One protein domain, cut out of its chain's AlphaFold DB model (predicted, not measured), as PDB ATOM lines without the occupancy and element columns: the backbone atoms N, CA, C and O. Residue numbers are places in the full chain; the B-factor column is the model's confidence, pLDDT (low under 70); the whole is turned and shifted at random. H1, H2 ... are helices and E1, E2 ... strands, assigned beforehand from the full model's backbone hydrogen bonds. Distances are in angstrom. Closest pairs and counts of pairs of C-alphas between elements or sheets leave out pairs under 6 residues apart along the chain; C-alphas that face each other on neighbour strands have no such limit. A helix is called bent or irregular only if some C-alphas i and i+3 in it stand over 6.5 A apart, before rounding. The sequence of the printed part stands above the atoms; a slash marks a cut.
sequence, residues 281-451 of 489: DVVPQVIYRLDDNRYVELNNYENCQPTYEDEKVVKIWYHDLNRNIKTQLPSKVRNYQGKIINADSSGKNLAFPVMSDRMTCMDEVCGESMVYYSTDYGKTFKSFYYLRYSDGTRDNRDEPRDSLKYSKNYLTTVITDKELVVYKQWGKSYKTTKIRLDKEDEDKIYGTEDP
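What this domain is: This is residues 281 to 451 of the 489 residues of an uncharacterized protein of Leminorella richardii (UniProt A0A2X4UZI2). A five-strand sheet, E5 E9 E10 E11 E12, and a three-strand sheet, E6 E7 E8, are partly face to face as a small sandwich, and a separate four-strand sheet, E1 E2 E3 E4, lies at one end of it with the short helix H1 between that sheet and E6. The second helix, H2, packs on the five-strand sheet near E10. The printed part has 171 residues and runs E1 E2 E3 E4 H1 E5 E6 E7 E8 H2 E9 E10 E11 E12; the five-strand sheet is mixed and the other two are antiparallel. The class is mostly strand, though under half of the residues are in named elements; the whole is compact, with a radius of gyration of the C-alphas of 16.1 A and spans of 43 by 37 by 29 A.

Where its parts are: Begin with the largest sheet: E5 is residues 339 to 342, E9 411 to 415, E10 419 to 426, 21.3 A long, E11 429 to 436, 21.9 A, and E12 445 to 450, ending at C-alpha 450 (192.934, 359.998, 222.143). Its partner holds E6, 350 to 354, E7, 370 to 374, and E8, 382 to 385. Find C-alpha 285 at (204.620, 343.164, 250.710), where E1, 285 to 289, begins; E2, 294 to 299, E3, 315 to 320, and E4, 325 to 329, follow. H1 is residues 331 to 335, and H2 is 403 to 410, 10.2 A.

How they stand to each other: In the strongly twisted five-strand sheet, E5 and E9 are parallel, with N 341 and O 413 at 2.8 A. E9 E10 E11 E12 is a meander, each strand the antiparallel neighbour of the one before; look for N 414 and O 421, N 422 and O 433, each 2.8 A, and N 447 and O 432, 3.1 A. H2 is on this sheet at a height of 4.6 A, over none of its strands; its closest C-alphas to E10, of Tyr 410 and Gln 425, are 4.8 A apart. In the sandwich, two sheets face to face, the facing parts are 9.2 A centre to centre; the closest C-alphas of E6 and E9, of Ala 351 and Ile 415, are 6.2 A apart. E6 E7 E8 is a meander too, with N 352 and O 372, and N 371 and O 384, at 2.8 A. So is the strongly twisted E1 E2 E3 E4, with N 287 and O 296, N 297 and O 317, and N 318 and O 327 at 2.8 A. H1 is on this sheet, at a height of 8.9 A, and on the sheet E6 E7 E8, at 5.1 A; the C-alphas of Val 333 and Val 354, its closest pair with E6, are 4.3 A apart. E4 is only just apart from E7, at 8.1 A. In H2 every O i to N i+4 pair is within hydrogen-bond range; in H1, only just irregular with C-alphas 331 and 334 6.54 A apart, 0 of 1 is, and 1 of 2 O i to N i+3 pairs.

The domain as a whole: The two C-alphas farthest apart, of Asn 322 and Asp 395, are 48.1 A apart. The printed part has no cut; the links E2 to E3, E6 to E7 and E8 to H2 are long. The mean pLDDT of the printed part is 77.8, and residues 307 to 313, 357 to 368, 387 to 402 and 440 to 451 are under 70.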
ATOM      1  N   ASP A 281     216.166 339.748 255.096       75.12
ATOM      2  CA  ASP A 281     215.129 339.261 256.006       75.12
ATOM      3  C   ASP A 281     214.061 340.344 256.151       75.12
ATOM      4  O   ASP A 281     214.096 341.187 257.052       75.12
ATOM      5  N   VAL A 282     213.149 340.375 255.184       78.88
ATOM      6  CA  VAL A 282     212.075 341.352 255.103       78.88
ATOM      7  C   VAL A 282     210.756 340.647 254.823       78.88
ATOM      8  O   VAL A 282     210.677 339.707 254.030       78.88
ATOM      9  N   VAL A 283     209.693 341.107 255.481       82.62
ATOM     10  CA  VAL A 283     208.353 340.564 255.255       82.62
ATOM     11  C   VAL A 283     207.914 340.918 253.826       82.62
ATOM     12  O   VAL A 283     208.036 342.086 253.432       82.62
ATOM     13  N   PRO A 284     207.405 339.952 253.037       88.69
ATOM     14  CA  PRO A 284     206.887 340.244 251.710       88.69
ATOM     15  C   PRO A 284     205.723 341.236 251.766       88.69
ATOM     16  O   PRO A 284     204.885 341.177 252.667       88.69
ATOM     17  N   GLN A 285     205.664 342.144 250.795       92.31
ATOM     18  CA  GLN A 285     204.620 343.164 250.710       92.31
ATOM     19  C   GLN A 285     203.729 342.933 249.501       92.31
ATOM     20  O   GLN A 285     204.222 342.655 248.412       92.31
ATOM     21  N   VAL A 286     202.422 343.130 249.657       92.69
ATOM     22  CA  VAL A 286     201.519 343.223 248.508       92.69
ATOM     23  C   VAL A 286     201.671 344.607 247.891       92.69
ATOM     24  O   VAL A 286     201.215 345.587 248.473       92.69
ATOM     25  N   ILE A 287     202.295 344.670 246.716       92.69
ATOM     26  CA  ILE A 287     202.556 345.928 246.011       92.69
ATOM     27  C   ILE A 287     201.531 346.263 244.937       92.69
ATOM     28  O   ILE A 287     201.428 347.412 244.519       92.69
ATOM     29  N   TYR A 288     200.765 345.273 244.482       93.31
ATOM     30  CA  TYR A 288     199.617 345.482 243.609       93.31
ATOM     31  C   TYR A 288     198.467 344.594 244.035       93.31
ATOM     32  O   TYR A 288     198.677 343.402 244.236       93.31
ATOM     33  N   ARG A 289     197.253 345.128 244.127       91.62
ATOM     34  CA  ARG A 289     196.066 344.314 244.384       91.62
ATOM     35  C   ARG A 289     195.072 344.507 243.253       91.62
ATOM     36  O   ARG A 289     194.618 345.623 243.018       91.62
ATOM     37  N   LEU A 290     194.763 343.415 242.555       90.50
ATOM     38  CA  LEU A 290     193.681 343.401 241.574       90.50
ATOM     39  C   LEU A 290     192.341 343.173 242.267       90.50
ATOM     40  O   LEU A 290     191.369 343.818 241.906       90.50
ATOM     41  N   ASP A 291     192.315 342.272 243.252       88.81
ATOM     42  CA  ASP A 291     191.184 341.999 244.144       88.81
ATOM     43  C   ASP A 291     191.655 341.188 245.373       88.81
ATOM     44  O   ASP A 291     192.854 341.085 245.654       88.81
ATOM     45  N   ASP A 292     190.721 340.611 246.131       88.31
ATOM     46  CA  ASP A 292     191.011 339.842 247.346       88.31
ATOM     47  C   ASP A 292     191.878 338.598 247.095       88.31
ATOM     48  O   ASP A 292     192.685 338.227 247.947       88.31
ATOM     49  N   ASN A 293     191.762 337.982 245.914       91.88
ATOM     50  CA  ASN A 293     192.421 336.719 245.577       91.88
ATOM     51  C   ASN A 293     193.578 336.884 244.589       91.88
ATOM     52  O   ASN A 293     194.345 335.940 244.394       91.88
ATOM     53  N   ARG A 294     193.700 338.050 243.948       93.00
ATOM     54  CA  ARG A 294     194.703 338.328 242.917       93.00
ATOM     55  C   ARG A 294     195.565 339.527 243.283       93.00
ATOM     56  O   ARG A 294     195.076 340.653 243.396       93.00
ATOM     57  N   TYR A 295     196.865 339.300 243.431       94.12
ATOM     58  CA  TYR A 295     197.794 340.331 243.886       94.12
ATOM     59  C   TYR A 295     199.229 340.099 243.400       94.12
ATOM     60  O   TYR A 295     199.582 339.019 242.931       94.12
ATOM     61  N   VAL A 296     200.053 341.139 243.505       95.00
ATOM     62  CA  VAL A 296     201.489 341.113 243.234       95.00
ATOM     63  C   VAL A 296     202.236 341.330 244.542       95.00
ATOM     64  O   VAL A 296     201.987 342.306 245.247       95.00
ATOM     65  N   GLU A 297     203.147 340.419 244.852       93.69
ATOM     66  CA  GLU A 297     203.988 340.410 246.043       93.69
ATOM     67  C   GLU A 297     205.421 340.831 245.692       93.69
ATOM     68  O   GLU A 297     206.003 340.320 244.735       93.69
ATOM     69  N   LEU A 298     205.994 341.734 246.485       92.19
ATOM     70  CA  LEU A 298     207.403 342.113 246.485       92.19
ATOM     71  C   LEU A 298     208.126 341.389 247.620       92.19
ATOM     72  O   LEU A 298     207.705 341.447 248.775       92.19
ATOM     73  N   ASN A 299     209.237 340.741 247.290       86.19
ATOM     74  CA  ASN A 299     210.013 339.933 248.218       86.19
ATOM     75  C   ASN A 299     211.519 340.172 248.020       86.19
ATOM     76  O   ASN A 299     211.953 340.544 246.926       86.19
ATOM     77  N   ASN A 300     212.301 339.929 249.074       80.62
ATOM     78  CA  ASN A 300     213.756 340.068 249.108       80.62
ATOM     79  C   ASN A 300     214.248 341.448 248.630       80.62
ATOM     80  O   ASN A 300     214.996 341.531 247.661       80.62
ATOM     81  N   TYR A 301     213.786 342.519 249.277       81.44
ATOM     82  CA  TYR A 301     214.073 343.913 248.916       81.44
ATOM     83  C   TYR A 301     214.697 344.673 250.090       81.44
ATOM     84  O   TYR A 301     214.345 344.424 251.241       81.44
ATOM     85  N   GLU A 302     215.578 345.632 249.805       78.44
ATOM     86  CA  GLU A 302     216.121 346.527 250.829       78.44
ATOM     87  C   GLU A 302     215.094 347.585 251.234       78.44
ATOM     88  O   GLU A 302     214.854 347.878 252.408       78.44
ATOM     89  N   ASN A 303     214.498 348.207 250.222       81.56
ATOM     90  CA  ASN A 303     213.564 349.300 250.374       81.56
ATOM     91  C   ASN A 303     212.622 349.378 249.155       81.56
ATOM     92  O   ASN A 303     212.723 348.604 248.203       81.56
ATOM     93  N   CYS A 304     211.649 350.289 249.214       82.06
ATOM     94  CA  CYS A 304     210.643 350.445 248.161       82.06
ATOM     95  C   CYS A 304     211.170 351.131 246.894       82.06
ATOM     96  O   CYS A 304     210.542 351.024 245.842       82.06
ATOM     97  N   GLN A 305     212.272 351.875 246.995       79.12
ATOM     98  CA  GLN A 305     212.896 352.515 245.846       79.12
ATOM     99  C   GLN A 305     213.796 351.494 245.149       79.12
ATOM    100  O   GLN A 305     214.648 350.879 245.787       79.12
ATOM    101  N   PRO A 306     213.626 351.278 243.840       72.81
ATOM    102  CA  PRO A 306     214.473 350.343 243.134       72.81
ATOM    103  C   PRO A 306     215.909 350.862 243.065       72.81
ATOM    104  O   PRO A 306     216.162 351.965 242.586       72.81
ATOM    105  N   THR A 307     216.847 350.035 243.516       67.75
ATOM    106  CA  THR A 307     218.284 350.217 243.302       67.75
ATOM    107  C   THR A 307     218.789 349.192 242.284       67.75
ATOM    108  O   THR A 307     218.179 348.132 242.097       67.75
ATOM    109  N   TYR A 308     219.917 349.501 241.639       62.81
ATOM    110  CA  TYR A 308     220.576 348.601 240.686       62.81
ATOM    111  C   TYR A 308     220.943 347.250 241.324       62.81
ATOM    112  O   TYR A 308     220.800 346.191 240.711       62.81
ATOM    113  N   GLU A 309     221.398 347.269 242.579       61.25
ATOM    114  CA  GLU A 309     221.798 346.054 243.294       61.25
ATOM    115  C   GLU A 309     220.592 345.176 243.631       61.25
ATOM    116  O   GLU A 309     220.643 343.955 243.459       61.25
ATOM    117  N   ASP A 310     219.474 345.803 243.995       64.62
ATOM    118  CA  ASP A 310     218.240 345.100 244.308       64.62
ATOM    119  C   ASP A 310     217.638 344.377 243.090       64.62
ATOM    120  O   ASP A 310     216.984 343.349 243.253       64.62
ATOM    121  N   GLU A 311     217.834 344.865 241.856       66.56
ATOM    122  CA  GLU A 311     217.247 344.229 240.663       66.56
ATOM    123  C   GLU A 311     217.658 342.762 240.491       66.56
ATOM    124  O   GLU A 311     216.908 341.973 239.905       66.56
ATOM    125  N   LYS A 312     218.846 342.410 240.995       67.88
ATOM    126  CA  LYS A 312     219.440 341.074 240.885       67.88
ATOM    127  C   LYS A 312     218.895 340.102 241.931       67.88
ATOM    128  O   LYS A 312     219.043 338.892 241.767       67.88
ATOM    129  N   VAL A 313     218.275 340.613 242.996       67.06
ATOM    130  CA  VAL A 313     217.941 339.830 244.198       67.06
ATOM    131  C   VAL A 313     216.446 339.847 244.497       67.06
ATOM    132  O   VAL A 313     215.906 338.859 245.005       67.06
ATOM    133  N   VAL A 314     215.766 340.932 244.135       80.56
ATOM    134  CA  VAL A 314     214.335 341.117 244.341       80.56
ATOM    135  C   VAL A 314     213.536 340.113 243.538       80.56
ATOM    136  O   VAL A 314     213.787 339.858 242.356       80.56
ATOM    137  N   LYS A 315     212.507 339.570 244.184       83.25
ATOM    138  CA  LYS A 315     211.553 338.666 243.553       83.25
ATOM    139  C   LYS A 315     210.173 339.288 243.608       83.25
ATOM    140  O   LYS A 315     209.699 339.653 244.679       83.25
ATOM    141  N   ILE A 316     209.538 339.375 242.447       89.50
ATOM    142  CA  ILE A 316     208.163 339.840 242.316       89.50
ATOM    143  C   ILE A 316     207.316 338.661 241.861       89.50
ATOM    144  O   ILE A 316     207.667 337.977 240.898       89.50
ATOM    145  N   TRP A 317     206.218 338.405 242.561       91.00
ATOM    146  CA  TRP A 317     205.337 337.274 242.291       91.00
ATOM    147  C   TRP A 317     203.919 337.752 242.049       91.00
ATOM    148  O   TRP A 317     203.363 338.479 242.860       91.00
ATOM    149  N   TYR A 318     203.316 337.304 240.957       94.31
ATOM    150  CA  TYR A 318     201.876 337.360 240.771       94.31
ATOM    151  C   TYR A 318     201.219 336.140 241.422       94.31
ATOM    152  O   TYR A 318     201.701 335.017 241.260       94.31
ATOM    153  N   HIS A 319     200.106 336.369 242.114       93.44
ATOM    154  CA  HIS A 319     199.293 335.356 242.771       93.44
ATOM    155  C   HIS A 319     197.845 335.417 242.272       93.44
ATOM    156  O   HIS A 319     197.266 336.499 242.220       93.44
ATOM    157  N   ASP A 320     197.255 334.255 241.978       94.25
ATOM    158  CA  ASP A 320     195.800 334.036 241.910       94.25
ATOM    159  C   ASP A 320     195.461 332.840 242.803       94.25
ATOM    160  O   ASP A 320     195.741 331.687 242.459       94.25
ATOM    161  N   LEU A 321     194.873 333.118 243.967       91.69
ATOM    162  CA  LEU A 321     194.554 332.099 244.967       91.69
ATOM    163  C   LEU A 321     193.435 331.159 244.505       91.69
ATOM    164  O   LEU A 321     193.495 329.961 244.776       91.69
ATOM    165  N   ASN A 322     192.456 331.665 243.751       94.38
ATOM    166  CA  ASN A 322     191.326 330.865 243.272       94.38
ATOM    167  C   ASN A 322     191.769 329.813 242.252       94.38
ATOM    168  O   ASN A 322     191.171 328.746 242.146       94.38
ATOM    169  N   ARG A 323     192.819 330.124 241.486       92.94
ATOM    170  CA  ARG A 323     193.368 329.245 240.445       92.94
ATOM    171  C   ARG A 323     194.666 328.555 240.854       92.94
ATOM    172  O   ARG A 323     195.217 327.810 240.046       92.94
ATOM    173  N   ASN A 324     195.143 328.791 242.078       93.81
ATOM    174  CA  ASN A 324     196.434 328.319 242.578       93.81
ATOM    175  C   ASN A 324     197.602 328.676 241.632       93.81
ATOM    176  O   ASN A 324     198.453 327.843 241.315       93.81
ATOM    177  N   ILE A 325     197.613 329.914 241.132       91.00
ATOM    178  CA  ILE A 325     198.668 330.426 240.254       91.00
ATOM    179  C   ILE A 325     199.661 331.215 241.096       91.00
ATOM    180  O   ILE A 325     199.280 332.102 241.861       91.00
ATOM    181  N   LYS A 326     200.943 330.907 240.907       92.06
ATOM    182  CA  LYS A 326     202.066 331.703 241.389       92.06
ATOM    183  C   LYS A 326     203.089 331.826 240.267       92.06
ATOM    184  O   LYS A 326     203.767 330.851 239.944       92.06
ATOM    185  N   THR A 327     203.214 333.022 239.704       88.06
ATOM    186  CA  THR A 327     204.069 333.270 238.536       88.06
ATOM    187  C   THR A 327     205.052 334.382 238.842       88.06
ATOM    188  O   THR A 327     204.670 335.438 239.342       88.06
ATOM    189  N   GLN A 328     206.333 334.149 238.566       88.44
ATOM    190  CA  GLN A 328     207.354 335.165 238.789       88.44
ATOM    191  C   GLN A 328     207.250 336.247 237.714       88.44
ATOM    192  O   GLN A 328     207.257 335.946 236.521       88.44
ATOM    193  N   LEU A 329     207.186 337.502 238.146       87.56
ATOM    194  CA  LEU A 329     207.286 338.669 237.282       87.56
ATOM    195  C   LEU A 329     208.731 339.201 237.277       87.56
ATOM    196  O   LEU A 329     209.494 338.942 238.213       87.56
ATOM    197  N   PRO A 330     209.131 339.967 236.247       86.38
ATOM    198  CA  PRO A 330     210.427 340.639 236.237       86.38
ATOM    199  C   PRO A 330     210.588 341.585 237.433       86.38
ATOM    200  O   PRO A 330     209.656 342.307 237.783       86.38
ATOM    201  N   SER A 331     211.793 341.662 238.005       83.56
ATOM    202  CA  SER A 331     212.093 342.571 239.125       83.56
ATOM    203  C   SER A 331     211.837 344.045 238.781       83.56
ATOM    204  O   SER A 331     211.447 344.819 239.650       83.56
ATOM    205  N   LYS A 332     211.951 344.417 237.498       83.56
ATOM    206  CA  LYS A 332     211.705 345.776 236.984       83.56
ATOM    207  C   LYS A 332     210.234 346.207 236.973       83.56
ATOM    208  O   LYS A 332     209.938 347.352 236.637       83.56
ATOM    209  N   VAL A 333     209.298 345.326 237.344       87.38
ATOM    210  CA  VAL A 333     207.884 345.694 237.529       87.38
ATOM    211  C   VAL A 333     207.740 346.801 238.579       87.38
ATOM    212  O   VAL A 333     207.046 347.783 238.335       87.38
ATOM    213  N   ARG A 334     208.469 346.711 239.702       86.75
ATOM    214  CA  ARG A 334     208.413 347.725 240.777       86.75
ATOM    215  C   ARG A 334     208.906 349.113 240.342       86.75
ATOM    216  O   ARG A 334     208.607 350.104 241.002       86.75
ATOM    217  N   ASN A 335     209.667 349.191 239.247       84.06
ATOM    218  CA  ASN A 335     210.232 350.445 238.750       84.06
ATOM    219  C   ASN A 335     209.165 351.322 238.084       84.06
ATOM    220  O   ASN A 335     209.343 352.533 237.963       84.06
ATOM    221  N   TYR A 336     208.061 350.727 237.627       87.19
ATOM    222  CA  TYR A 336     206.982 351.476 237.007       87.19
ATOM    223  C   TYR A 336     206.184 352.236 238.069       87.19
ATOM    224  O   TYR A 336     205.735 351.668 239.054       87.19
ATOM    225  N   GLN A 337     205.997 353.534 237.873       87.62
ATOM    226  CA  GLN A 337     205.297 354.418 238.814       87.62
ATOM    227  C   GLN A 337     204.049 355.059 238.187       87.62
ATOM    228  O   GLN A 337     203.406 355.899 238.814       87.62
ATOM    229  N   GLY A 338     203.735 354.693 236.939       88.06
ATOM    230  CA  GLY A 338     202.561 355.165 236.206       88.06
ATOM    231  C   GLY A 338     201.269 354.471 236.619       88.06
ATOM    232  O   GLY A 338     201.238 353.668 237.556       88.06
ATOM    233  N   LYS A 339     200.198 354.765 235.877       91.38
ATOM    234  CA  LYS A 339     198.874 354.187 236.123       91.38
ATOM    235  C   LYS A 339     198.692 352.850 235.399       91.38
ATOM    236  O   LYS A 339     199.006 352.730 234.219       91.38
ATOM    237  N   ILE A 340     198.144 351.854 236.084       91.88
ATOM    238  CA  ILE A 340     197.872 350.507 235.578       91.88
ATOM    239  C   ILE A 340     196.392 350.211 235.767       91.88
ATOM    240  O   ILE A 340     195.872 350.263 236.882       91.88
ATOM    241  N   ILE A 341     195.724 349.862 234.675       92.19
ATOM    242  CA  ILE A 341     194.306 349.536 234.651       92.19
ATOM    243  C   ILE A 341     194.135 348.141 234.045       92.19
ATOM    244  O   ILE A 341     194.212 347.947 232.832       92.19
ATOM    245  N   ASN A 342     193.873 347.162 234.904       92.00
ATOM    246  CA  ASN A 342     193.473 345.818 234.499       92.00
ATOM    247  C   ASN A 342     191.940 345.757 234.425       92.00
ATOM    248  O   ASN A 342     191.285 345.479 235.425       92.00
ATOM    249  N   ALA A 343     191.377 346.085 233.259       90.62
ATOM    250  CA  ALA A 343     189.941 346.288 233.047       90.62
ATOM    251  C   ALA A 343     189.208 345.084 232.424       90.62
ATOM    252  O   ALA A 343     188.005 345.167 232.184       90.62
ATOM    253  N   ASP A 344     189.896 343.975 232.145       90.38
ATOM    254  CA  ASP A 344     189.239 342.746 231.695       90.38
ATOM    255  C   ASP A 344     188.349 342.164 232.805       90.38
ATOM    256  O   ASP A 344     188.831 341.650 233.818       90.38
ATOM    257  N   SER A 345     187.035 342.210 232.582       87.94
ATOM    258  CA  SER A 345     186.022 341.723 233.520       87.94
ATOM    259  C   SER A 345     186.074 340.211 233.741       87.94
ATOM    260  O   SER A 345     185.655 339.738 234.795       87.94
ATOM    261  N   SER A 346     186.618 339.442 232.791       88.88
ATOM    262  CA  SER A 346     186.830 338.002 232.970       88.88
ATOM    263  C   SER A 346     188.018 337.698 233.891       88.88
ATOM    264  O   SER A 346     188.136 336.593 234.428       88.88
ATOM    265  N   GLY A 347     188.908 338.679 234.073       88.44
ATOM    266  CA  GLY A 347     190.145 338.545 234.827       88.44
ATOM    267  C   GLY A 347     191.203 337.659 234.166       88.44
ATOM    268  O   GLY A 347     192.181 337.305 234.828       88.44
ATOM    269  N   LYS A 348     191.000 337.283 232.898       91.69
ATOM    270  CA  LYS A 348     191.895 336.439 232.099       91.69
ATOM    271  C   LYS A 348     193.127 337.208 231.640       91.69
ATOM    272  O   LYS A 348     194.243 336.682 231.686       91.69
ATOM    273  N   ASN A 349     192.917 338.439 231.198       94.31
ATOM    274  CA  ASN A 349     193.944 339.300 230.662       94.31
ATOM    275  C   ASN A 349     194.505 340.191 231.768       94.31
ATOM    276  O   ASN A 349     193.762 340.832 232.511       94.31
ATOM    277  N   LEU A 350     195.829 340.214 231.884       94.56
ATOM    278  CA  LEU A 350     196.544 340.967 232.913       94.56
ATOM    279  C   LEU A 350     197.701 341.721 232.276       94.56
ATOM    280  O   LEU A 350     198.303 341.214 231.338       94.56
ATOM    281  N   ALA A 351     198.039 342.889 232.804       93.81
ATOM    282  CA  ALA A 351     199.150 343.710 232.361       93.81
ATOM    283  C   ALA A 351     199.917 344.265 233.562       93.81
ATOM    284  O   ALA A 351     199.348 344.893 234.456       93.81
ATOM    285  N   PHE A 352     201.231 344.069 233.521       93.50
ATOM    286  CA  PHE A 352     202.206 344.562 234.481       93.50
ATOM    287  C   PHE A 352     203.310 345.296 233.714       93.50
ATOM    288  O   PHE A 352     204.220 344.671 233.160       93.50
ATOM    289  N   PRO A 353     203.219 346.630 233.616       91.88
ATOM    290  CA  PRO A 353     204.262 347.439 233.008       91.88
ATOM    291  C   PRO A 353     205.579 347.313 233.767       91.88
ATOM    292  O   PRO A 353     205.595 347.214 234.995       91.88
ATOM    293  N   VAL A 354     206.678 347.349 233.021       86.12
ATOM    294  CA  VAL A 354     208.038 347.408 233.555       86.12
ATOM    295  C   VAL A 354     208.717 348.668 233.048       86.12
ATOM    296  O   VAL A 354     208.453 349.137 231.939       86.12
ATOM    297  N   MET A 355     209.606 349.210 233.867       80.88
ATOM    298  CA  MET A 355     210.361 350.411 233.535       80.88
ATOM    299  C   MET A 355     211.847 350.157 233.764       80.88
ATOM    300  O   MET A 355     212.228 349.509 234.741       80.88
ATOM    301  N   SER A 356     212.696 350.645 232.864       73.31
ATOM    302  CA  SER A 356     214.146 350.540 233.037       73.31
ATOM    303  C   SER A 356     214.629 351.386 234.219       73.31
ATOM    304  O   SER A 356     214.031 352.407 234.549       73.31
ATOM    305  N   ASP A 357     215.716 350.978 234.859       62.56
ATOM    306  CA  ASP A 357     216.436 351.688 235.916       62.56
ATOM    307  C   ASP A 357     217.661 352.394 235.306       62.56
ATOM    308  O   ASP A 357     218.789 351.913 235.334       62.56
ATOM    309  N   ARG A 358     217.483 353.546 234.654       54.25
ATOM    310  CA  ARG A 358     218.598 354.202 233.936       54.25
ATOM    311  C   ARG A 358     219.615 354.922 234.835       54.25
ATOM    312  O   ARG A 358     220.034 356.028 234.508       54.25
ATOM    313  N   MET A 359     220.081 354.305 235.917       43.66
ATOM    314  CA  MET A 359     221.295 354.799 236.577       43.66
ATOM    315  C   MET A 359     222.592 354.368 235.864       43.66
ATOM    316  O   MET A 359     223.575 355.088 235.985       43.66
ATOM    317  N   THR A 360     222.622 353.292 235.055       39.19
ATOM    318  CA  THR A 360     223.891 352.769 234.474       39.19
ATOM    319  C   THR A 360     223.795 352.170 233.055       39.19
ATOM    320  O   THR A 360     224.601 351.334 232.654       39.19
ATOM    321  N   CYS A 361     222.834 352.597 232.235       48.78
ATOM    322  CA  CYS A 361     222.602 351.994 230.916       48.78
ATOM    323  C   CYS A 361     223.688 352.307 229.861       48.78
ATOM    324  O   CYS A 361     223.589 353.314 229.158       48.78
ATOM    325  N   MET A 362     224.701 351.436 229.748       39.75
ATOM    326  CA  MET A 362     225.857 351.589 228.846       39.75
ATOM    327  C   MET A 362     225.960 350.575 227.688       39.75
ATOM    328  O   MET A 362     226.796 350.799 226.816       39.75
ATOM    329  N   ASP A 363     225.112 349.541 227.603       33.41
ATOM    330  CA  ASP A 363     225.161 348.541 226.517       33.41
ATOM    331  C   ASP A 363     223.833 348.412 225.745       33.41
ATOM    332  O   ASP A 363     222.752 348.686 226.270       33.41
ATOM    333  N   GLU A 364     223.936 347.994 224.476       35.75
ATOM    334  CA  GLU A 364     222.939 348.032 223.382       35.75
ATOM    335  C   GLU A 364     221.607 347.290 223.615       35.75
ATOM    336  O   GLU A 364     220.758 347.255 222.727       35.75
ATOM    337  N   VAL A 365     221.367 346.736 224.803       37.38
ATOM    338  CA  VAL A 365     220.098 346.082 225.155       37.38
ATOM    339  C   VAL A 365     219.705 346.444 226.586       37.38
ATOM    340  O   VAL A 365     219.481 345.589 227.443       37.38
ATOM    341  N   CYS A 366     219.646 347.741 226.880       46.72
ATOM    342  CA  CYS A 366     218.999 348.184 228.105       46.72
ATOM    343  C   CYS A 366     217.508 347.877 228.039       46.72
ATOM    344  O   CYS A 366     216.843 348.280 227.088       46.72
ATOM    345  N   GLY A 367     217.027 347.132 229.043       49.84
ATOM    346  CA  GLY A 367     215.676 346.578 229.110       49.84
ATOM    347  C   GLY A 367     214.637 347.590 228.653       49.84
ATOM    348  O   GLY A 367     214.406 348.592 229.320       49.84
ATOM    349  N   GLU A 368     214.068 347.335 227.483       59.88
ATOM    350  CA  GLU A 368     213.113 348.226 226.845       59.88
ATOM    351  C   GLU A 368     211.896 348.405 227.766       59.88
ATOM    352  O   GLU A 368     211.422 347.444 228.384       59.88
ATOM    353  N   SER A 369     211.379 349.632 227.872       74.12
ATOM    354  CA  SER A 369     210.115 349.863 228.572       74.12
ATOM    355  C   SER A 369     209.012 349.073 227.868       74.12
ATOM    356  O   SER A 369     208.678 349.309 226.699       74.12
ATOM    357  N   MET A 370     208.455 348.103 228.582       84.62
ATOM    358  CA  MET A 370     207.525 347.129 228.026       84.62
ATOM    359  C   MET A 370     206.393 346.842 229.000       84.62
ATOM    360  O   MET A 370     206.424 347.215 230.172       84.62
ATOM    361  N   VAL A 371     205.369 346.171 228.505       88.38
ATOM    362  CA  VAL A 371     204.302 345.621 229.327       88.38
ATOM    363  C   VAL A 371     204.416 344.110 229.296       88.38
ATOM    364  O   VAL A 371     204.361 343.511 228.224       88.38
ATOM    365  N   TYR A 372     204.552 343.491 230.464       90.44
ATOM    366  CA  TYR A 372     204.336 342.057 230.592       90.44
ATOM    367  C   TYR A 372     202.844 341.819 230.690       90.44
ATOM    368  O   TYR A 372     202.210 342.294 231.629       90.44
ATOM    369  N   TYR A 373     202.276 341.109 229.727       92.38
ATOM    370  CA  TYR A 373     200.853 340.829 229.709       92.38
ATOM    371  C   TYR A 373     200.572 339.335 229.615       92.38
ATOM    372  O   TYR A 373     201.319 338.577 229.007       92.38
ATOM    373  N   SER A 374     199.488 338.917 230.244       92.44
ATOM    374  CA  SER A 374     198.966 337.558 230.216       92.44
ATOM    375  C   SER A 374     197.635 337.569 229.486       92.44
ATOM    376  O   SER A 374     196.872 338.521 229.630       92.44
ATOM    377  N   THR A 375     197.326 336.475 228.797       93.06
ATOM    378  CA  THR A 375     195.984 336.162 228.287       93.06
ATOM    379  C   THR A 375     195.480 334.812 228.814       93.06
ATOM    380  O   THR A 375     194.602 334.188 228.221       93.06
ATOM    381  N   ASP A 376     196.033 334.324 229.927       90.25
ATOM    382  CA  ASP A 376     195.746 332.999 230.487       90.25
ATOM    383  C   ASP A 376     195.615 332.991 232.023       90.25
ATOM    384  O   ASP A 376     195.931 331.994 232.679       90.25
ATOM    385  N   TYR A 377     195.082 334.079 232.591       92.94
ATOM    386  CA  TYR A 377     194.922 334.309 234.037       92.94
ATOM    387  C   TYR A 377     196.247 334.439 234.807       92.94
ATOM    388  O   TYR A 377     196.282 334.262 236.020       92.94
ATOM    389  N   GLY A 378     197.346 334.741 234.117       90.62
ATOM    390  CA  GLY A 378     198.663 334.964 234.703       90.62
ATOM    391  C   GLY A 378     199.491 333.695 234.845       90.62
ATOM    392  O   GLY A 378     200.446 333.687 235.622       90.62
ATOM    393  N   LYS A 379     199.152 332.619 234.123       85.94
ATOM    394  CA  LYS A 379     199.984 331.408 234.071       85.94
ATOM    395  C   LYS A 379     201.249 331.663 233.259       85.94
ATOM    396  O   LYS A 379     202.319 331.196 233.641       85.94
ATOM    397  N   THR A 380     201.135 332.416 232.169       85.88
ATOM    398  CA  THR A 380     202.259 332.824 231.326       85.88
ATOM    399  C   THR A 380     202.168 334.306 230.985       85.88
ATOM    400  O   THR A 380     201.089 334.891 230.952       85.88
ATOM    401  N   PHE A 381     203.318 334.936 230.744       86.44
ATOM    402  CA  PHE A 381     203.383 336.344 230.359       86.44
ATOM    403  C   PHE A 381     204.184 336.513 229.071       86.44
ATOM    404  O   PHE A 381     205.272 335.955 228.921       86.44
ATOM    405  N   LYS A 382     203.642 337.320 228.161       86.94
ATOM    406  CA  LYS A 382     204.262 337.793 226.924       86.94
ATOM    407  C   LYS A 382     204.739 339.240 227.123       86.94
ATOM    408  O   LYS A 382     204.184 339.974 227.937       86.94
ATOM    409  N   SER A 383     205.758 339.663 226.378       85.00
ATOM    410  CA  SER A 383     206.290 341.034 226.426       85.00
ATOM    411  C   SER A 383     205.740 341.891 225.283       85.00
ATOM    412  O   SER A 383     205.859 341.516 224.117       85.00
ATOM    413  N   PHE A 384     205.199 343.068 225.600       83.31
ATOM    414  CA  PHE A 384     204.785 344.086 224.637       83.31
ATOM    415  C   PHE A 384     205.639 345.352 224.765       83.31
ATOM    416  O   PHE A 384     205.484 346.142 225.694       83.31
ATOM    417  N   TYR A 385     206.531 345.554 223.800       79.75
ATOM    418  CA  TYR A 385     207.412 346.718 223.731       79.75
ATOM    419  C   TYR A 385     206.691 347.917 223.108       79.75
ATOM    420  O   TYR A 385     206.354 347.878 221.915       79.75
ATOM    421  N   TYR A 386     206.465 348.964 223.906       74.56
ATOM    422  CA  TYR A 386     205.744 350.180 223.500       74.56
ATOM    423  C   TYR A 386     206.656 351.405 223.352       74.56
ATOM    424  O   TYR A 386     206.298 352.350 222.656       74.56
ATOM    425  N   LEU A 387     207.846 351.382 223.958       66.94
ATOM    426  CA  LEU A 387     208.940 352.289 223.629       66.94
ATOM    427  C   LEU A 387     210.045 351.435 223.023       66.94
ATOM    428  O   LEU A 387     210.544 350.516 223.665       66.94
ATOM    429  N   ARG A 388     210.383 351.702 221.763       55.41
ATOM    430  CA  ARG A 388     211.516 351.061 221.096       55.41
ATOM    431  C   ARG A 388     212.618 352.097 220.949       55.41
ATOM    432  O   ARG A 388     212.332 353.239 220.596       55.41
ATOM    433  N   TYR A 389     213.865 351.692 221.160       48.84
ATOM    434  CA  TYR A 389     214.988 352.407 220.563       48.84
ATOM    435  C   TYR A 389     214.799 352.340 219.042       48.84
ATOM    436  O   TYR A 389     214.862 351.252 218.465       48.84
ATOM    437  N   SER A 390     214.469 353.455 218.388       38.00
ATOM    438  CA  SER A 390     214.376 353.448 216.932       38.00
ATOM    439  C   SER A 390     215.783 353.262 216.351       38.00
ATOM    440  O   SER A 390     216.736 353.919 216.763       38.00
ATOM    441  N   ASP A 391     215.900 352.284 215.453       35.81
ATOM    442  CA  ASP A 391     216.768 352.304 214.271       35.81
ATOM    443  C   ASP A 391     218.164 352.948 214.371       35.81
ATOM    444  O   ASP A 391     218.566 353.706 213.496       35.81
ATOM    445  N   GLY A 392     218.959 352.613 215.391       37.09
ATOM    446  CA  GLY A 392     220.409 352.865 215.383       37.09
ATOM    447  C   GLY A 392     220.837 354.338 215.322       37.09
ATOM    448  O   GLY A 392     222.034 354.626 215.283       37.09
ATOM    449  N   THR A 393     219.904 355.289 215.366       36.78
ATOM    450  CA  THR A 393     220.215 356.710 215.463       36.78
ATOM    451  C   THR A 393     220.176 357.107 216.936       36.78
ATOM    452  O   THR A 393     219.126 357.209 217.563       36.78
ATOM    453  N   ARG A 394     221.360 357.339 217.520       43.69
ATOM    454  CA  ARG A 394     221.554 357.762 218.927       43.69
ATOM    455  C   ARG A 394     220.763 359.016 219.351       43.69
ATOM    456  O   ARG A 394     220.749 359.348 220.535       43.69
ATOM    457  N   ASP A 395     220.120 359.704 218.408       38.06
ATOM    458  CA  ASP A 395     219.464 361.001 218.592       38.06
ATOM    459  C   ASP A 395     217.994 360.921 219.047       38.06
ATOM    460  O   ASP A 395     217.521 361.827 219.724       38.06
ATOM    461  N   ASN A 396     217.271 359.827 218.783       38.25
ATOM    462  CA  ASN A 396     215.840 359.736 219.116       38.25
ATOM    463  C   ASN A 396     215.587 358.945 220.406       38.25
ATOM    464  O   ASN A 396     214.919 357.912 220.426       38.25
ATOM    465  N   ARG A 397     216.119 359.441 221.532       47.69
ATOM    466  CA  ARG A 397     215.773 358.905 222.859       47.69
ATOM    467  C   ARG A 397     214.348 359.319 223.239       47.69
ATOM    468  O   ARG A 397     214.148 360.317 223.922       47.69
ATOM    469  N   ASP A 398     213.366 358.521 222.830       48.41
ATOM    470  CA  ASP A 398     211.981 358.618 223.319       48.41
ATOM    471  C   ASP A 398     211.846 358.169 224.790       48.41
ATOM    472  O   ASP A 398     210.860 358.490 225.459       48.41
ATOM    473  N   GLU A 399     212.842 357.434 225.303       51.62
ATOM    474  CA  GLU A 399     212.964 357.089 226.718       51.62
ATOM    475  C   GLU A 399     213.699 358.201 227.490       51.62
ATOM    476  O   GLU A 399     214.884 358.467 227.238       51.62
ATOM    477  N   PRO A 400     213.033 358.848 228.455       56.88
ATOM    478  CA  PRO A 400     213.611 359.950 229.210       56.88
ATOM    479  C   PRO A 400     214.701 359.499 230.171       56.88
ATOM    480  O   PRO A 400     214.773 358.349 230.596       56.88
ATOM    481  N   ARG A 401     215.544 360.468 230.546       57.44
ATOM    482  CA  ARG A 401     216.653 360.286 231.496       57.44
ATOM    483  C   ARG A 401     216.192 359.806 232.877       57.44
ATOM    484  O   ARG A 401     216.967 359.162 233.565       57.44
ATOM    485  N   ASP A 402     214.951 360.108 233.252       68.00
ATOM    486  CA  ASP A 402     214.313 359.657 234.490       68.00
ATOM    487  C   ASP A 402     213.049 358.861 234.134       68.00
ATOM    488  O   ASP A 402     211.956 359.404 233.944       68.00
ATOM    489  N   SER A 403     213.247 357.561 233.951       71.19
ATOM    490  CA  SER A 403     212.239 356.586 233.537       71.19
ATOM    491  C   SER A 403     211.143 356.408 234.597       71.19
ATOM    492  O   SER A 403     209.957 356.348 234.258       71.19
ATOM    493  N   LEU A 404     211.508 356.433 235.885       75.44
ATOM    494  CA  LEU A 404     210.563 356.384 237.003       75.44
ATOM    495  C   LEU A 404     209.625 357.591 236.975       75.44
ATOM    496  O   LEU A 404     208.406 357.423 236.893       75.44
ATOM    497  N   LYS A 405     210.177 358.811 236.970       77.69
ATOM    498  CA  LYS A 405     209.383 360.047 236.915       77.69
ATOM    499  C   LYS A 405     208.543 360.130 235.651       77.69
ATOM    500  O   LYS A 405     207.422 360.635 235.687       77.69
ATOM    501  N   TYR A 406     209.065 359.644 234.535       79.94
ATOM    502  CA  TYR A 406     208.310 359.646 233.299       79.94
ATOM    503  C   TYR A 406     207.118 358.703 233.326       79.94
ATOM    504  O   TYR A 406     206.022 359.110 232.948       79.94
ATOM    505  N   SER A 407     207.311 357.478 233.813       82.56
ATOM    506  CA  SER A 407     206.206 356.538 233.967       82.56
ATOM    507  C   SER A 407     205.111 357.125 234.853       82.56
ATOM    508  O   SER A 407     203.954 357.150 234.446       82.56
ATOM    509  N   LYS A 408     205.503 357.725 235.985       84.25
ATOM    510  CA  LYS A 408     204.606 358.397 236.928       84.25
ATOM    511  C   LYS A 408     203.770 359.505 236.300       84.25
ATOM    512  O   LYS A 408     202.588 359.626 236.603       84.25
ATOM    513  N   ASN A 409     204.392 360.331 235.467       81.75
ATOM    514  CA  ASN A 409     203.772 361.566 234.998       81.75
ATOM    515  C   ASN A 409     203.070 361.427 233.649       81.75
ATOM    516  O   ASN A 409     202.229 362.263 233.342       81.75
ATOM    517  N   TYR A 410     203.442 360.441 232.828       81.62
ATOM    518  CA  TYR A 410     203.033 360.427 231.423       81.62
ATOM    519  C   TYR A 410     202.497 359.089 230.934       81.62
ATOM    520  O   TYR A 410     201.994 359.055 229.814       81.62
ATOM    521  N   LEU A 411     202.603 358.000 231.702       86.06
ATOM    522  CA  LEU A 411     202.198 356.680 231.226       86.06
ATOM    523  C   LEU A 411     200.968 356.151 231.956       86.06
ATOM    524  O   LEU A 411     200.879 356.162 233.184       86.06
ATOM    525  N   THR A 412     200.029 355.631 231.172       87.19
ATOM    526  CA  THR A 412     198.935 354.792 231.661       87.19
ATOM    527  C   THR A 412     198.834 353.544 230.798       87.19
ATOM    528  O   THR A 412     198.729 353.640 229.578       87.19
ATOM    529  N   THR A 413     198.862 352.369 231.414       89.56
ATOM    530  CA  THR A 413     198.654 351.090 230.731       89.56
ATOM    531  C   THR A 413     197.267 350.555 231.041       89.56
ATOM    532  O   THR A 413     196.885 350.466 232.205       89.56
ATOM    533  N   VAL A 414     196.535 350.169 230.002       91.31
ATOM    534  CA  VAL A 414     195.180 349.623 230.096       91.31
ATOM    535  C   VAL A 414     195.122 348.299 229.354       91.31
ATOM    536  O   VAL A 414     195.526 348.231 228.196       91.31
ATOM    537  N   ILE A 415     194.599 347.257 229.994       92.06
ATOM    538  CA  ILE A 415     194.292 345.987 229.333       92.06
ATOM    539  C   ILE A 415     192.817 345.631 229.507       92.06
ATOM    540  O   ILE A 415     192.268 345.758 230.601       92.06
ATOM    541  N   THR A 416     192.180 345.202 228.421       92.62
ATOM    542  CA  THR A 416     190.765 344.807 228.352       92.62
ATOM    543  C   THR A 416     190.631 343.349 227.902       92.62
ATOM    544  O   THR A 416     191.620 342.624 227.786       92.62
ATOM    545  N   ASP A 417     189.407 342.892 227.634       91.06
ATOM    546  CA  ASP A 417     189.135 341.580 227.040       91.06
ATOM    547  C   ASP A 417     189.710 341.441 225.613       91.06
ATOM    548  O   ASP A 417     190.003 340.326 225.175       91.06
ATOM    549  N   LYS A 418     189.906 342.563 224.901       89.94
ATOM    550  CA  LYS A 418     190.269 342.592 223.471       89.94
ATOM    551  C   LYS A 418     191.615 343.222 223.158       89.94
ATOM    552  O   LYS A 418     192.226 342.850 222.159       89.94
ATOM    553  N   GLU A 419     192.061 344.201 223.932       91.94
ATOM    554  CA  GLU A 419     193.252 344.981 223.592       91.94
ATOM    555  C   GLU A 419     194.095 345.338 224.813       91.94
ATOM    556  O   GLU A 419     193.611 345.439 225.940       91.94
ATOM    557  N   LEU A 420     195.383 345.544 224.556       92.00
ATOM    558  CA  LEU A 420     196.328 346.162 225.472       92.00
ATOM    559  C   LEU A 420     196.756 347.496 224.865       92.00
ATOM    560  O   LEU A 420     197.248 347.528 223.737       92.00
ATOM    561  N   VAL A 421     196.586 348.581 225.617       91.94
ATOM    562  CA  VAL A 421     196.855 349.956 225.193       91.94
ATOM    563  C   VAL A 421     197.795 350.626 226.190       91.94
ATOM    564  O   VAL A 421     197.586 350.575 227.401       91.94
ATOM    565  N   VAL A 422     198.826 351.295 225.684       90.69
ATOM    566  CA  VAL A 422     199.673 352.195 226.470       90.69
ATOM    567  C   VAL A 422     199.440 353.625 226.003       90.69
ATOM    568  O   VAL A 422     199.697 353.954 224.845       90.69
ATOM    569  N   TYR A 423     198.962 354.462 226.918       89.88
ATOM    570  CA  TYR A 423     198.747 355.892 226.736       89.88
ATOM    571  C   TYR A 423     199.987 356.658 227.205       89.88
ATOM    572  O   TYR A 423     200.393 356.540 228.362       89.88
ATOM    573  N   LYS A 424     200.569 357.462 226.310       88.44
ATOM    574  CA  LYS A 424     201.650 358.419 226.575       88.44
ATOM    575  C   LYS A 424     201.081 359.831 226.496       88.44
ATOM    576  O   LYS A 424     200.704 360.279 225.415       88.44
ATOM    577  N   GLN A 425     201.021 360.541 227.618       84.31
ATOM    578  CA  GLN A 425     200.544 361.921 227.651       84.31
ATOM    579  C   GLN A 425     201.455 362.825 226.803       84.31
ATOM    580  O   GLN A 425     202.678 362.827 226.948       84.31
ATOM    581  N   TRP A 426     200.842 363.604 225.915       79.62
ATOM    582  CA  TRP A 426     201.495 364.521 224.989       79.62
ATOM    583  C   TRP A 426     200.747 365.860 224.979       79.62
ATOM    584  O   TRP A 426     199.751 366.050 224.285       79.62
ATOM    585  N   GLY A 427     201.204 366.807 225.801       83.50
ATOM    586  CA  GLY A 427     200.485 368.065 226.006       83.50
ATOM    587  C   GLY A 427     199.122 367.831 226.671       83.50
ATOM    588  O   GLY A 427     199.068 367.425 227.831       83.50
ATOM    589  N   LYS A 428     198.034 368.110 225.939       82.50
ATOM    590  CA  LYS A 428     196.640 367.934 226.398       82.50
ATOM    591  C   LYS A 428     195.970 366.644 225.894       82.50
ATOM    592  O   LYS A 428     194.811 366.425 226.221       82.50
ATOM    593  N   SER A 429     196.660 365.829 225.097       85.50
ATOM    594  CA  SER A 429     196.143 364.579 224.525       85.50
ATOM    595  C   SER A 429     197.041 363.393 224.886       85.50
ATOM    596  O   SER A 429     198.071 363.559 225.549       85.50
ATOM    597  N   TYR A 430     196.660 362.186 224.465       85.12
ATOM    598  CA  TYR A 430     197.456 360.974 224.631       85.12
ATOM    599  C   TYR A 430     197.829 360.369 223.278       85.12
ATOM    600  O   TYR A 430     196.979 360.159 222.416       85.12
ATOM    601  N   LYS A 431     199.106 360.025 223.105       86.12
ATOM    602  CA  LYS A 431     199.560 359.127 222.038       86.12
ATOM    603  C   LYS A 431     199.378 357.688 222.500       86.12
ATOM    604  O   LYS A 431     199.730 357.379 223.639       86.12
ATOM    605  N   THR A 432     198.869 356.812 221.637       86.75
ATOM    606  CA  THR A 432     198.587 355.426 222.016       86.75
ATOM    607  C   THR A 432     199.403 354.432 221.211       86.75
ATOM    608  O   THR A 432     199.619 354.568 220.008       86.75
ATOM    609  N   THR A 433     199.886 353.406 221.902       86.75
ATOM    610  CA  THR A 433     200.450 352.208 221.278       86.75
ATOM    611  C   THR A 433     199.630 351.028 221.757       86.75
ATOM    612  O   THR A 433     199.509 350.829 222.967       86.75
ATOM    613  N   LYS A 434     199.052 350.260 220.831       88.62
ATOM    614  CA  LYS A 434     198.179 349.146 221.199       88.62
ATOM    615  C   LYS A 434     198.377 347.891 220.369       88.62
ATOM    616  O   LYS A 434     198.837 347.951 219.230       88.62
ATOM    617  N   ILE A 435     197.981 346.773 220.966       88.44
ATOM    618  CA  ILE A 435     197.881 345.460 220.328       88.44
ATOM    619  C   ILE A 435     196.501 344.869 220.589       88.44
ATOM    620  O   ILE A 435     195.893 345.119 221.634       88.44
ATOM    621  N   ARG A 436     196.021 344.057 219.648       88.88
ATOM    622  CA  ARG A 436     194.824 343.238 219.846       88.88
ATOM    623  C   ARG A 436     195.244 341.885 220.419       88.88
ATOM    624  O   ARG A 436     196.211 341.300 219.950       88.88
ATOM    625  N   LEU A 437     194.541 341.416 221.443       87.12
ATOM    626  CA  LEU A 437     194.872 340.192 222.182       87.12
ATOM    627  C   LEU A 437     194.351 338.920 221.494       87.12
ATOM    628  O   LEU A 437     194.769 337.821 221.847       87.12
ATOM    629  N   ASP A 438     193.437 339.069 220.532       81.19
ATOM    630  CA  ASP A 438     192.833 337.995 219.734       81.19
ATOM    631  C   ASP A 438     193.641 337.629 218.479       81.19
ATOM    632  O   ASP A 438     193.365 336.606 217.852       81.19
ATOM    633  N   LYS A 439     194.645 338.432 218.120       74.38
ATOM    634  CA  LYS A 439     195.563 338.156 217.014       74.38
ATOM    635  C   LYS A 439     196.945 337.820 217.568       74.38
ATOM    636  O   LYS A 439     197.599 338.676 218.160       74.38
ATOM    637  N   GLU A 440     197.385 336.578 217.383       55.38
ATOM    638  CA  GLU A 440     198.779 336.210 217.630       55.38
ATOM    639  C   GLU A 440     199.637 336.817 216.519       55.38
ATOM    640  O   GLU A 440     199.462 336.454 215.363       55.38
ATOM    641  N   ASP A 441     200.499 337.767 216.894       53.44
ATOM    642  CA  ASP A 441     201.521 338.402 216.059       53.44
ATOM    643  C   ASP A 441     201.003 339.100 214.781       53.44
ATOM    644  O   ASP A 441     200.747 338.456 213.775       53.44
ATOM    645  N   GLU A 442     200.867 340.441 214.812       50.66
ATOM    646  CA  GLU A 442     201.495 341.351 213.815       50.66
ATOM    647  C   GLU A 442     200.974 342.803 213.784       50.66
ATOM    648  O   GLU A 442     201.690 343.676 213.303       50.66
ATOM    649  N   ASP A 443     199.830 343.159 214.371       53.69
ATOM    650  CA  ASP A 443     199.333 344.544 214.247       53.69
ATOM    651  C   ASP A 443     199.681 345.404 215.477       53.69
ATOM    652  O   ASP A 443     198.833 345.658 216.339       53.69
ATOM    653  N   LYS A 444     200.926 345.903 215.567       63.44
ATOM    654  CA  LYS A 444     201.187 347.098 216.393       63.44
ATOM    655  C   LYS A 444     200.490 348.276 215.728       63.44
ATOM    656  O   LYS A 444     200.953 348.781 214.708       63.44
ATOM    657  N   ILE A 445     199.396 348.740 216.319       62.16
ATOM    658  CA  ILE A 445     198.700 349.926 215.831       62.16
ATOM    659  C   ILE A 445     199.219 351.116 216.636       62.16
ATOM    660  O   ILE A 445     198.925 351.255 217.827       62.16
ATOM    661  N   TYR A 446     200.008 351.967 215.984       63.66
ATOM    662  CA  TYR A 446     200.322 353.299 216.493       63.66
ATOM    663  C   TYR A 446     199.136 354.207 216.164       63.66
ATOM    664  O   TYR A 446     198.872 354.496 214.998       63.66
ATOM    665  N   GLY A 447     198.375 354.584 217.190       59.34
ATOM    666  CA  GLY A 447     197.217 355.463 217.059       59.34
ATOM    667  C   GLY A 447     197.582 356.911 217.377       59.34
ATOM    668  O   GLY A 447     198.381 357.181 218.278       59.34
ATOM    669  N   THR A 448     196.991 357.860 216.653       60.53
ATOM    670  CA  THR A 448     197.062 359.286 216.996       60.53
ATOM    671  C   THR A 448     195.914 359.696 217.909       60.53
ATOM    672  O   THR A 448     194.754 359.515 217.556       60.53
ATOM    673  N   GLU A 449     196.296 360.325 219.021       60.53
ATOM    674  CA  GLU A 449     195.546 361.343 219.766       60.53
ATOM    675  C   GLU A 449     194.153 360.944 220.264       60.53
ATOM    676  O   GLU A 449     193.136 361.466 219.814       60.53
ATOM    677  N   ASP A 450     194.122 360.101 221.298       66.12
ATOM    678  CA  ASP A 450     192.934 359.998 222.143       66.12
ATOM    679  C   ASP A 450     192.912 361.197 223.112       66.12
ATOM    680  O   ASP A 450     193.890 361.425 223.840       66.12
ATOM    681  N   PRO A 451     191.828 361.995 223.163       63.91
ATOM    682  CA  PRO A 451     191.748 363.127 224.083       63.91
ATOM    683  C   PRO A 451     191.540 362.678 225.536       63.91
ATOM    684  O   PRO A 451     191.822 363.441 226.458       63.91
TER     685      PRO A 451